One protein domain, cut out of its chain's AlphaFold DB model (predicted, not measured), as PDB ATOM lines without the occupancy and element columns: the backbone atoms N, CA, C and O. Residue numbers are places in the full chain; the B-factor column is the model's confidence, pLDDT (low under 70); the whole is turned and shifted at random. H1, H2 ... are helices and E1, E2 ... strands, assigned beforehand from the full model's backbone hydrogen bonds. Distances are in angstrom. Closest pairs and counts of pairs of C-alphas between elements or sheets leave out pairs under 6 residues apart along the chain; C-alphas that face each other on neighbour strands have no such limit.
ATOM      1  N   LEU A   7     242.209 246.737 247.434       87.88
ATOM      2  CA  LEU A   7     242.588 245.395 247.007       87.88
ATOM      3  C   LEU A   7     243.536 245.471 245.808       87.88
ATOM      4  O   LEU A   7     243.397 246.327 244.930       87.88
ATOM      5  N   LYS A   8     244.485 244.543 245.730       91.12
ATOM      6  CA  LYS A   8     245.303 244.343 244.532       91.12
ATOM      7  C   LYS A   8     244.473 243.660 243.448       91.12
ATOM      8  O   LYS A   8     243.592 242.850 243.728       91.12
ATOM      9  N   LYS A   9     244.827 243.902 242.184       90.88
ATOM     10  CA  LYS A   9     244.231 243.190 241.040       90.88
ATOM     11  C   LYS A   9     244.285 241.666 241.212       90.88
ATOM     12  O   LYS A   9     243.298 240.995 240.933       90.88
ATOM     13  N   SER A  10     245.414 241.132 241.677       91.38
ATOM     14  CA  SER A  10     245.584 239.693 241.913       91.38
ATOM     15  C   SER A  10     244.595 239.148 242.945       91.38
ATOM     16  O   SER A  10     244.008 238.104 242.699       91.38
ATOM     17  N   GLU A  11     244.355 239.880 244.037       92.31
ATOM     18  CA  GLU A  11     243.403 239.491 245.089       92.31
ATOM     19  C   GLU A  11     241.965 239.460 244.549       92.31
ATOM     20  O   GLU A  11     241.193 238.558 244.862       92.31
ATOM     21  N   ILE A  12     241.606 240.416 243.685       92.69
ATOM     22  CA  ILE A  12     240.286 240.431 243.040       92.69
ATOM     23  C   ILE A  12     240.143 239.246 242.081       92.69
ATOM     24  O   ILE A  12     239.129 238.558 242.112       92.69
ATOM     25  N   ILE A  13     241.145 238.989 241.236       93.38
ATOM     26  CA  ILE A  13     241.122 237.863 240.289       93.38
ATOM     27  C   ILE A  13     241.000 236.527 241.026       93.38
ATOM     28  O   ILE A  13     240.200 235.679 240.627       93.38
ATOM     29  N   GLU A  14     241.754 236.359 242.111       93.38
ATOM     30  CA  GLU A  14     241.687 235.180 242.971       93.38
ATOM     31  C   GLU A  14     240.288 235.023 243.584       93.38
ATOM     32  O   GLU A  14     239.692 233.952 243.485       93.38
ATOM     33  N   SER A  15     239.703 236.110 244.098       92.44
ATOM     34  CA  SER A  15     238.339 236.110 244.647       92.44
ATOM     35  C   SER A  15     237.254 235.776 243.617       92.44
ATOM     36  O   SER A  15     236.187 235.284 243.983       92.44
ATOM     37  N   LEU A  16     237.483 236.057 242.332       92.75
ATOM     38  CA  LEU A  16     236.562 235.688 241.254       92.75
ATOM     39  C   LEU A  16     236.657 234.201 240.881       92.75
ATOM     40  O   LEU A  16     235.758 233.702 240.200       92.75
ATOM     41  N   GLY A  17     237.732 233.512 241.279       93.19
ATOM     42  CA  GLY A  17     237.998 232.125 240.899       93.19
ATOM     43  C   GLY A  17     238.216 231.945 239.393       93.19
ATOM     44  O   GLY A  17     237.803 230.931 238.835       93.19
ATOM     45  N   ILE A  18     238.806 232.937 238.716       92.88
ATOM     46  CA  ILE A  18     239.066 232.906 237.266       92.88
ATOM     47  C   ILE A  18     240.566 232.869 236.964       92.88
ATOM     48  O   ILE A  18     241.395 233.273 237.777       92.88
ATOM     49  N   ALA A  19     240.921 232.419 235.759       93.62
ATOM     50  CA  ALA A  19     242.307 232.419 235.306       93.62
ATOM     51  C   ALA A  19     242.891 233.844 235.254       93.62
ATOM     52  O   ALA A  19     242.216 234.798 234.859       93.62
ATOM     53  N   SER A  20     244.175 233.981 235.602       90.69
ATOM     54  CA  SER A  20     244.858 235.284 235.672       90.69
ATOM     55  C   SER A  20     244.880 236.043 234.341       90.69
ATOM     56  O   SER A  20     244.723 237.267 234.324       90.69
ATOM     57  N   SER A  21     245.008 235.327 233.221       92.06
ATOM     58  CA  SER A  21     244.913 235.894 231.870       92.06
ATOM     59  C   SER A  21     243.526 236.482 231.610       92.06
ATOM     60  O   SER A  21     243.413 237.671 231.331       92.06
ATOM     61  N   THR A  22     242.473 235.692 231.824       92.44
ATOM     62  CA  THR A  22     241.074 236.110 231.645       92.44
ATOM     63  C   THR A  22     240.710 237.285 232.543       92.44
ATOM     64  O   THR A  22     240.140 238.271 232.082       92.44
ATOM     65  N   GLY A  23     241.090 237.224 233.822       91.75
ATOM     66  CA  GLY A  23     240.900 238.338 234.740       91.75
ATOM     67  C   GLY A  23     241.652 239.582 234.277       91.75
ATOM     68  O   GLY A  23     241.103 240.678 234.292       91.75
ATOM     69  N   THR A  24     242.883 239.432 233.792       92.50
ATOM     70  CA  THR A  24     243.657 240.553 233.249       92.50
ATOM     71  C   THR A  24     243.002 241.198 232.037       92.50
ATOM     72  O   THR A  24     242.963 242.429 231.977       92.50
ATOM     73  N   ASP A  25     242.447 240.399 231.132       93.62
ATOM     74  CA  ASP A  25     241.715 240.901 229.975       93.62
ATOM     75  C   ASP A  25     240.451 241.652 230.388       93.62
ATOM     76  O   ASP A  25     240.216 242.751 229.894       93.62
ATOM     77  N   TRP A  26     239.686 241.137 231.352       93.69
ATOM     78  CA  TRP A  26     238.485 241.817 231.844       93.69
ATOM     79  C   TRP A  26     238.805 243.146 232.527       93.69
ATOM     80  O   TRP A  26     238.115 244.135 232.299       93.69
ATOM     81  N   PHE A  27     239.881 243.199 233.316       92.31
ATOM     82  CA  PHE A  27     240.348 244.457 233.901       92.31
ATOM     83  C   PHE A  27     240.702 245.484 232.821       92.31
ATOM     84  O   PHE A  27     240.363 246.651 232.971       92.31
ATOM     85  N   ARG A  28     241.329 245.059 231.718       91.31
ATOM     86  CA  ARG A  28     241.616 245.938 230.576       91.31
ATOM     87  C   ARG A  28     240.342 246.353 229.835       91.31
ATOM     88  O   ARG A  28     240.223 247.503 229.433       91.31
ATOM     89  N   GLU A  29     239.399 245.432 229.638       92.88
ATOM     90  CA  GLU A  29     238.143 245.689 228.922       92.88
ATOM     91  C   GLU A  29     237.252 246.709 229.636       92.88
ATOM     92  O   GLU A  29     236.650 247.548 228.969       92.88
ATOM     93  N   PHE A  30     237.168 246.630 230.965       92.12
ATOM     94  CA  PHE A  30     236.248 247.426 231.783       92.12
ATOM     95  C   PHE A  30     236.954 248.477 232.641       92.12
ATOM     96  O   PHE A  30     236.339 249.024 233.555       92.12
ATOM     97  N   ASP A  31     238.215 248.785 232.331       89.94
ATOM     98  CA  ASP A  31     239.107 249.623 233.135       89.94
ATOM     99  C   ASP A  31     238.468 250.944 233.579       89.94
ATOM    100  O   ASP A  31     238.546 251.316 234.748       89.94
ATOM    101  N   ARG A  32     237.732 251.590 232.663       89.25
ATOM    102  CA  ARG A  32     237.044 252.873 232.889       89.25
ATOM    103  C   ARG A  32     236.008 252.857 234.017       89.25
ATOM    104  O   ARG A  32     235.648 253.913 234.520       89.25
ATOM    105  N   PHE A  33     235.488 251.683 234.370       87.81
ATOM    106  CA  PHE A  33     234.476 251.511 235.414       87.81
ATOM    107  C   PHE A  33     235.085 251.070 236.749       87.81
ATOM    108  O   PHE A  33     234.377 250.974 237.757       87.81
ATOM    109  N   LEU A  34     236.378 250.747 236.779       89.69
ATOM    110  CA  LEU A  34     237.057 250.267 237.973       89.69
ATOM    111  C   LEU A  34     237.636 251.455 238.737       89.69
ATOM    112  O   LEU A  34     238.266 252.338 238.166       89.69
ATOM    113  N   ILE A  35     237.431 251.474 240.052       85.69
ATOM    114  CA  ILE A  35     237.875 252.589 240.891       85.69
ATOM    115  C   ILE A  35     239.262 252.249 241.425       85.69
ATOM    116  O   ILE A  35     239.418 251.282 242.179       85.69
ATOM    117  N   LYS A  36     240.256 253.044 241.022       86.19
ATOM    118  CA  LYS A  36     241.668 252.904 241.393       86.19
ATOM    119  C   LYS A  36     242.097 254.062 242.286       86.19
ATOM    120  O   LYS A  36     241.630 255.180 242.106       86.19
ATOM    121  N   GLN A  37     243.002 253.795 243.222       80.44
ATOM    122  CA  GLN A  37     243.600 254.831 244.068       80.44
ATOM    123  C   GLN A  37     244.734 255.574 243.347       80.44
ATOM    124  O   GLN A  37     244.811 256.793 243.428       80.44
ATOM    125  N   ASN A  38     245.583 254.844 242.614       77.94
ATOM    126  CA  ASN A  38     246.733 255.389 241.889       77.94
ATOM    127  C   ASN A  38     246.696 254.908 240.434       77.94
ATOM    128  O   ASN A  38     246.921 253.727 240.175       77.94
ATOM    129  N   GLU A  39     246.435 255.806 239.484       67.44
ATOM    130  CA  GLU A  39     246.429 255.463 238.050       67.44
ATOM    131  C   GLU A  39     247.840 255.260 237.476       67.44
ATOM    132  O   GLU A  39     248.017 254.472 236.551       67.44
ATOM    133  N   ASN A  40     248.851 255.914 238.061       66.88
ATOM    134  CA  ASN A  40     250.227 255.943 237.544       66.88
ATOM    135  C   ASN A  40     251.160 254.884 238.152       66.88
ATOM    136  O   ASN A  40     252.355 254.871 237.853       66.88
ATOM    137  N   ASP A  41     250.649 254.017 239.024       74.31
ATOM    138  CA  ASP A  41     251.470 253.005 239.682       74.31
ATOM    139  C   ASP A  41     251.541 251.717 238.848       74.31
ATOM    140  O   ASP A  41     250.570 251.308 238.210       74.31
ATOM    141  N   LYS A  42     252.683 251.020 238.893       70.88
ATOM    142  CA  LYS A  42     252.864 249.719 238.218       70.88
ATOM    143  C   LYS A  42     251.934 248.644 238.785       70.88
ATOM    144  O   LYS A  42     251.752 247.590 238.178       70.88
ATOM    145  N   SER A  43     251.384 248.868 239.974       78.38
ATOM    146  CA  SER A  43     250.454 247.965 240.648       78.38
ATOM    147  C   SER A  43     249.325 248.764 241.299       78.38
ATOM    148  O   SER A  43     249.368 249.003 242.506       78.38
ATOM    149  N   PRO A  44     248.311 249.187 240.518       82.94
ATOM    150  CA  PRO A  44     247.211 249.981 241.045       82.94
ATOM    151  C   PRO A  44     246.446 249.202 242.117       82.94
ATOM    152  O   PRO A  44     246.141 248.013 241.962       82.94
ATOM    153  N   LEU A  45     246.125 249.903 243.200       89.06
ATOM    154  CA  LEU A  45     245.207 249.440 244.229       89.06
ATOM    155  C   LEU A  45     243.783 249.852 243.857       89.06
ATOM    156  O   LEU A  45     243.544 250.981 243.426       89.06
ATOM    157  N   TYR A  46     242.844 248.931 244.022       90.19
ATOM    158  CA  TYR A  46     241.451 249.091 243.627       90.19
ATOM    159  C   TYR A  46     240.567 249.224 244.855       90.19
ATOM    160  O   TYR A  46     240.703 248.455 245.801       90.19
ATOM    161  N   HIS A  47     239.628 250.166 244.822       89.75
ATOM    162  CA  HIS A  47     238.643 250.318 245.886       89.75
ATOM    163  C   HIS A  47     237.776 249.057 246.008       89.75
ATOM    164  O   HIS A  47     237.471 248.410 245.003       89.75
ATOM    165  N   HIS A  48     237.322 248.724 247.216       86.06
ATOM    166  CA  HIS A  48     236.531 247.515 247.472       86.06
ATOM    167  C   HIS A  48     235.275 247.390 246.585       86.06
ATOM    168  O   HIS A  48     234.914 246.297 246.155       86.06
ATOM    169  N   SER A  49     234.642 248.507 246.208       88.00
ATOM    170  CA  SER A  49     233.504 248.510 245.269       88.00
ATOM    171  C   SER A  49     233.836 247.920 243.890       88.00
ATOM    172  O   SER A  49     232.942 247.445 243.193       88.00
ATOM    173  N   THR A  50     235.110 247.931 243.491       91.31
ATOM    174  CA  THR A  50     235.592 247.294 242.260       91.31
ATOM    175  C   THR A  50     235.396 245.782 242.306       91.31
ATOM    176  O   THR A  50     235.010 245.200 241.297       91.31
ATOM    177  N   LEU A  51     235.576 245.142 243.467       91.81
ATOM    178  CA  LEU A  51     235.324 243.706 243.626       91.81
ATOM    179  C   LEU A  51     233.861 243.368 243.294       91.81
ATOM    180  O   LEU A  51     233.600 242.462 242.506       91.81
ATOM    181  N   ALA A  52     232.912 244.151 243.816       91.00
ATOM    182  CA  ALA A  52     231.490 243.973 243.525       91.00
ATOM    183  C   ALA A  52     231.180 244.143 242.025       91.00
ATOM    184  O   ALA A  52     230.506 243.293 241.440       91.00
ATOM    185  N   LYS A  53     231.726 245.186 241.378       92.69
ATOM    186  CA  LYS A  53     231.586 245.388 239.923       92.69
ATOM    187  C   LYS A  53     232.157 244.205 239.131       92.69
ATOM    188  O   LYS A  53     231.528 243.739 238.187       92.69
ATOM    189  N   MET A  54     233.305 243.671 239.540       95.12
ATOM    190  CA  MET A  54     233.926 242.523 238.879       95.12
ATOM    191  C   MET A  54     233.116 241.229 239.040       95.12
ATOM    192  O   MET A  54     233.008 240.465 238.083       95.12
ATOM    193  N   HIS A  55     232.480 240.997 240.193       94.69
ATOM    194  CA  HIS A  55     231.537 239.882 240.351       94.69
ATOM    195  C   HIS A  55     230.311 240.026 239.437       94.69
ATOM    196  O   HIS A  55     229.854 239.034 238.868       94.69
ATOM    197  N   MET A  56     229.804 241.249 239.245       94.38
ATOM    198  CA  MET A  56     228.716 241.511 238.294       94.38
ATOM    199  C   MET A  56     229.157 241.234 236.855       94.38
ATOM    200  O   MET A  56     228.469 240.504 236.145       94.38
ATOM    201  N   ILE A  57     230.330 241.738 236.452       95.31
ATOM    202  CA  ILE A  57     230.922 241.469 235.132       95.31
ATOM    203  C   ILE A  57     231.054 239.962 234.913       95.31
ATOM    204  O   ILE A  57     230.610 239.463 233.880       95.31
ATOM    205  N   LYS A  58     231.591 239.226 235.895       95.44
ATOM    206  CA  LYS A  58     231.688 237.764 235.840       95.44
ATOM    207  C   LYS A  58     230.319 237.131 235.603       95.44
ATOM    208  O   LYS A  58     230.163 236.372 234.657       95.44
ATOM    209  N   SER A  59     229.314 237.483 236.407       95.94
ATOM    210  CA  SER A  59     227.960 236.930 236.273       95.94
ATOM    211  C   SER A  59     227.346 237.193 234.892       95.94
ATOM    212  O   SER A  59     226.667 236.332 234.337       95.94
ATOM    213  N   MET A  60     227.604 238.364 234.307       96.06
ATOM    214  CA  MET A  60     227.122 238.720 232.972       96.06
ATOM    215  C   MET A  60     227.879 238.003 231.851       96.06
ATOM    216  O   MET A  60     227.256 237.557 230.889       96.06
ATOM    217  N   LYS A  61     229.202 237.849 231.983       93.62
ATOM    218  CA  LYS A  61     230.034 237.067 231.057       93.62
ATOM    219  C   LYS A  61     229.674 235.579 231.107       93.62
ATOM    220  O   LYS A  61     229.547 234.971 230.051       93.62
ATOM    221  N   ASP A  62     229.399 235.027 232.290       94.12
ATOM    222  CA  ASP A  62     228.915 233.649 232.465       94.12
ATOM    223  C   ASP A  62     227.561 233.437 231.751       94.12
ATOM    224  O   ASP A  62     227.276 232.363 231.226       94.12
ATOM    225  N   ARG A  63     226.737 234.490 231.643       95.81
ATOM    226  CA  ARG A  63     225.483 234.517 230.862       95.81
ATOM    227  C   ARG A  63     225.670 234.898 229.393       95.81
ATOM    228  O   ARG A  63     224.682 235.083 228.690       95.81
ATOM    229  N   HIS A  64     226.915 235.015 228.936       95.50
ATOM    230  CA  HIS A  64     227.275 235.304 227.549       95.50
ATOM    231  C   HIS A  64     226.713 236.643 227.048       95.50
ATOM    232  O   HIS A  64     226.455 236.817 225.857       95.50
ATOM    233  N   LEU A  65     226.519 237.609 227.954       95.00
ATOM    234  CA  LEU A  65     226.060 238.935 227.563       95.00
ATOM    235  C   LEU A  65     227.142 239.655 226.743       95.00
ATOM    236  O   LEU A  65     228.331 239.574 227.080       95.00
ATOM    237  N   PRO A  66     226.752 240.385 225.682       94.94
ATOM    238  CA  PRO A  66     227.695 241.136 224.874       94.94
ATOM    239  C   PRO A  66     228.315 242.260 225.701       94.94
ATOM    240  O   PRO A  66     227.670 242.847 226.573       94.94
ATOM    241  N   LYS A  67     229.574 242.581 225.393       93.69
ATOM    242  CA  LYS A  67     230.350 243.601 226.105       93.69
ATOM    243  C   LYS A  67     229.585 244.923 226.223       93.69
ATOM    244  O   LYS A  67     229.490 245.452 227.323       93.69
ATOM    245  N   ASP A  68     228.990 245.398 225.134       94.50
ATOM    246  CA  ASP A  68     228.288 246.687 225.093       94.50
ATOM    247  C   ASP A  68     227.108 246.747 226.072       94.50
ATOM    248  O   ASP A  68     226.851 247.784 226.681       94.50
ATOM    249  N   LEU A  69     226.423 245.620 226.290       95.00
ATOM    250  CA  LEU A  69     225.326 245.540 227.253       95.00
ATOM    251  C   LEU A  69     225.839 245.572 228.697       95.00
ATOM    252  O   LEU A  69     225.241 246.224 229.551       95.00
ATOM    253  N   ILE A  70     226.965 244.905 228.963       95.75
ATOM    254  CA  ILE A  70     227.640 244.956 230.269       95.75
ATOM    255  C   ILE A  70     228.100 246.389 230.551       95.75
ATOM    256  O   ILE A  70     227.857 246.924 231.631       95.75
ATOM    257  N   GLU A  71     228.721 247.038 229.567       94.06
ATOM    258  CA  GLU A  71     229.140 248.431 229.669       94.06
ATOM    259  C   GLU A  71     227.960 249.376 229.913       94.06
ATOM    260  O   GLU A  71     228.050 250.260 230.766       94.06
ATOM    261  N   TYR A  72     226.852 249.181 229.195       94.50
ATOM    262  CA  TYR A  72     225.632 249.957 229.385       94.50
ATOM    263  C   TYR A  72     225.086 249.805 230.808       94.50
ATOM    264  O   TYR A  72     224.755 250.802 231.450       94.50
ATOM    265  N   PHE A  73     225.043 248.579 231.332       94.12
ATOM    266  CA  PHE A  73     224.588 248.323 232.696       94.12
ATOM    267  C   PHE A  73     225.471 249.018 233.740       94.12
ATOM    268  O   PHE A  73     224.960 249.728 234.608       94.12
ATOM    269  N   LEU A  74     226.796 248.873 233.628       92.81
ATOM    270  CA  LEU A  74     227.747 249.528 234.532       92.81
ATOM    271  C   LEU A  74     227.609 251.056 234.489       92.81
ATOM    272  O   LEU A  74     227.660 251.712 235.529       92.81
ATOM    273  N   PHE A  75     227.374 251.620 233.303       92.75
ATOM    274  CA  PHE A  75     227.138 253.051 233.140       92.75
ATOM    275  C   PHE A  75     225.851 253.525 233.831       92.75
ATOM    276  O   PHE A  75     225.872 254.557 234.505       92.75
ATOM    277  N   GLN A  76     224.740 252.788 233.709       91.12
ATOM    278  CA  GLN A  76     223.498 253.157 234.404       91.12
ATOM    279  C   GLN A  76     223.669 253.111 235.923       91.12
ATOM    280  O   GLN A  76     223.286 254.060 236.601       91.12
ATOM    281  N   MET A  77     224.346 252.087 236.451       89.44
ATOM    282  CA  MET A  77     224.634 252.010 237.886       89.44
ATOM    283  C   MET A  77     225.392 253.236 238.409       89.44
ATOM    284  O   MET A  77     225.068 253.759 239.475       89.44
ATOM    285  N   GLU A  78     226.395 253.721 237.674       88.25
ATOM    286  CA  GLU A  78     227.144 254.918 238.075       88.25
ATOM    287  C   GLU A  78     226.287 256.185 238.041       88.25
ATOM    288  O   GLU A  78     226.456 257.074 238.882       88.25
ATOM    289  N   ARG A  79     225.356 256.283 237.086       86.69
ATOM    290  CA  ARG A  79     224.396 257.391 237.032       86.69
ATOM    291  C   ARG A  79     223.438 257.353 238.213       86.69
ATOM    292  O   ARG A  79     223.267 258.382 238.865       86.69
ATOM    293  N   ASP A  80     222.881 256.190 238.522       87.88
ATOM    294  CA  ASP A  80     221.945 256.018 239.631       87.88
ATOM    295  C   ASP A  80     222.620 256.285 240.976       87.88
ATOM    296  O   ASP A  80     222.053 256.966 241.829       87.88
ATOM    297  N   GLN A  81     223.878 255.864 241.147       85.25
ATOM    298  CA  GLN A  81     224.663 256.190 242.338       85.25
ATOM    299  C   GLN A  81     224.857 257.706 242.495       85.25
ATOM    300  O   GLN A  81     224.681 258.245 243.589       85.25
ATOM    301  N   LYS A  82     225.179 258.417 241.405       86.12
ATOM    302  CA  LYS A  82     225.316 259.883 241.418       86.12
ATOM    303  C   LYS A  82     223.992 260.575 241.736       86.12
ATOM    304  O   LYS A  82     223.986 261.548 242.488       86.12
ATOM    305  N   LEU A  83     222.882 260.086 241.183       86.12
ATOM    306  CA  LEU A  83     221.549 260.609 241.481       86.12
ATOM    307  C   LEU A  83     221.190 260.384 242.952       86.12
ATOM    308  O   LEU A  83     220.785 261.329 243.624       86.12
ATOM    309  N   ALA A  84     221.413 259.180 243.480       84.38
ATOM    310  CA  ALA A  84     221.146 258.850 244.876       84.38
ATOM    311  C   ALA A  84     221.938 259.734 245.855       84.38
ATOM    312  O   ALA A  84     221.388 260.171 246.865       84.38
ATOM    313  N   ILE A  85     223.207 260.042 245.553       84.88
ATOM    314  CA  ILE A  85     224.018 260.971 246.359       84.88
ATOM    315  C   ILE A  85     223.384 262.367 246.373       84.88
ATOM    316  O   ILE A  85     223.170 262.917 247.450       84.88
ATOM    317  N   LYS A  86     223.006 262.907 245.206       88.56
ATOM    318  CA  LYS A  86     222.351 264.223 245.120       88.56
ATOM    319  C   LYS A  86     221.045 264.272 245.910       88.56
ATOM    320  O   LYS A  86     220.798 265.240 246.622       88.56
ATOM    321  N   TYR A  87     220.218 263.230 245.818       88.69
ATOM    322  CA  TYR A  87     218.975 263.165 246.588       88.69
ATOM    323  C   TYR A  87     219.229 263.149 248.098       88.69
ATOM    324  O   TYR A  87     218.556 263.881 248.821       88.69
ATOM    325  N   ARG A  88     220.236 262.404 248.576       85.88
ATOM    326  CA  ARG A  88     220.631 262.423 249.997       85.88
ATOM    327  C   ARG A  88     221.123 263.791 250.456       85.88
ATOM    328  O   ARG A  88     220.842 264.195 251.579       85.88
ATOM    329  N   GLU A  89     221.858 264.516 249.615       89.62
ATOM    330  CA  GLU A  89     222.292 265.880 249.939       89.62
ATOM    331  C   GLU A  89     221.100 266.829 250.090       89.62
ATOM    332  O   GLU A  89     221.052 267.593 251.055       89.62
ATOM    333  N   ILE A  90     220.119 266.744 249.186       85.50
ATOM    334  CA  ILE A  90     218.880 267.530 249.258       85.50
ATOM    335  C   ILE A  90     218.102 267.188 250.532       85.50
ATOM    336  O   ILE A  90     217.708 268.092 251.265       85.50
ATOM    337  N   GLU A  91     217.922 265.899 250.831       86.62
ATOM    338  CA  GLU A  91     217.257 265.441 252.055       86.62
ATOM    339  C   GLU A  91     217.961 265.981 253.305       86.62
ATOM    340  O   GLU A  91     217.314 266.513 254.206       86.62
ATOM    341  N   ARG A  92     219.300 265.941 253.334       88.75
ATOM    342  CA  ARG A  92     220.089 266.506 254.432       88.75
ATOM    343  C   ARG A  92     219.839 268.006 254.604       88.75
ATOM    344  O   ARG A  92     219.656 268.442 255.736       88.75
ATOM    345  N   ILE A  93     219.814 268.779 253.515       85.50
ATOM    346  CA  ILE A  93     219.543 270.228 253.555       85.50
ATOM    347  C   ILE A  93     218.131 270.500 254.090       85.50
ATOM    348  O   ILE A  93     217.961 271.359 254.953       85.50
ATOM    349  N   ILE A  94     217.123 269.750 253.630       84.31
ATOM    350  CA  ILE A  94     215.737 269.885 254.106       84.31
ATOM    351  C   ILE A  94     215.652 269.573 255.608       84.31
ATOM    352  O   ILE A  94     215.071 270.344 256.369       84.31
ATOM    353  N   CYS A  95     216.277 268.482 256.058       84.94
ATOM    354  CA  CYS A  95     216.329 268.113 257.473       84.94
ATOM    355  C   CYS A  95     217.048 269.167 258.332       84.94
ATOM    356  O   CYS A  95     216.585 269.479 259.428       84.94
ATOM    357  N   GLN A  96     218.148 269.748 257.837       85.38
ATOM    358  CA  GLN A  96     218.856 270.842 258.512       85.38
ATOM    359  C   GLN A  96     217.968 272.083 258.649       85.38
ATOM    360  O   GLN A  96     217.816 272.597 259.754       85.38
ATOM    361  N   ALA A  97     217.300 272.496 257.569       81.94
ATOM    362  CA  ALA A  97     216.386 273.637 257.585       81.94
ATOM    363  C   ALA A  97     215.196 273.434 258.544       81.94
ATOM    364  O   ALA A  97     214.768 274.378 259.210       81.94
ATOM    365  N   ASN A  98     214.673 272.208 258.657       78.69
ATOM    366  CA  ASN A  98     213.595 271.886 259.599       78.69
ATOM    367  C   ASN A  98     214.067 271.914 261.061       78.69
ATOM    368  O   ASN A  98     213.369 272.463 261.917       78.69
ATOM    369  N   ASN A  99     215.264 271.389 261.344       76.56
ATOM    370  CA  ASN A  99     215.861 271.435 262.682       76.56
ATOM    371  C   ASN A  99     216.190 272.870 263.120       76.56
ATOM    372  O   ASN A  99     215.931 273.235 264.266       76.56
ATOM    373  N   GLU A 100     216.705 273.705 262.215       76.69
ATOM    374  CA  GLU A 100     216.987 275.121 262.494       76.69
ATOM    375  C   GLU A 100     215.710 275.928 262.764       76.69
ATOM    376  O   GLU A 100     215.717 276.849 263.580       76.69
ATOM    377  N   ARG A 101     214.588 275.555 262.136       65.56
ATOM    378  CA  ARG A 101     213.289 276.209 262.342       65.56
ATOM    379  C   ARG A 101     212.503 275.701 263.559       65.56
ATOM    380  O   ARG A 101     211.459 276.282 263.843       65.56
ATOM    381  N   LYS A 102     212.962 274.664 264.281       61.22
ATOM    382  CA  LYS A 102     212.230 274.012 265.396       61.22
ATOM    383  C   LYS A 102     210.743 273.758 265.084       61.22
ATOM    384  O   LYS A 102     209.892 273.909 265.959       61.22
TER     385      LYS A 102
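Overview. This is residues 7 to 102 of the 105 residues of the protein "2-phosphoglycerate kinase" of Anoxybacillus calidus (UniProt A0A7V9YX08). A long straight arm, residues 79 to 102, of which 79 to 100 belong to the helix H4, sticks out from a small compact body in which H1 packs on H2 and H3. The 96 printed residues, mostly helix, have named elements in the order H1, H2, E1, H3, H4. The whole is loose, radius of gyration of the C-alphas 17.7 A, spanning 60 by 30 by 21 A.

Along the chain. H4, residues 67 to 100, runs 50.0 A to C-alpha 100 at (216.987, 275.121, 262.494). H3 is residues 48 to 62, 21.8 A; E1 45 to 47; H2 20 to 29; H1 9 to 16, from C-alpha 9 at (244.231, 243.190, 241.040).

Arrangement. H4, with residues 70 to 74 alone, only just touches H3, with 3 pairs of C-alphas within 8 A, the closest Met 60 and Ile 70, 6.8 A; this helical hairpin has a tilt of 37 degrees, only just steep. H1 touches H3, closest C-alphas Ile 12 and Leu 51, 6.0 A, and H2, Ile 13 and Gly 23, 5.6 A. E1 pairs with no named strand; residues 7 to 8 pair antiparallel with its residues 45 to 46. O i to N i+4 pairs are within hydrogen-bond range throughout H1, H2 and H4, and 10 of 11 in H3.

Size, cuts and confidence. The farthest C-alphas, Ser 21 and Lys 102, are 60.4 A apart. The printed part has no cut; the link H2 to E1 is long. Residues 39 to 40 and 101 to 102 have pLDDT under 70.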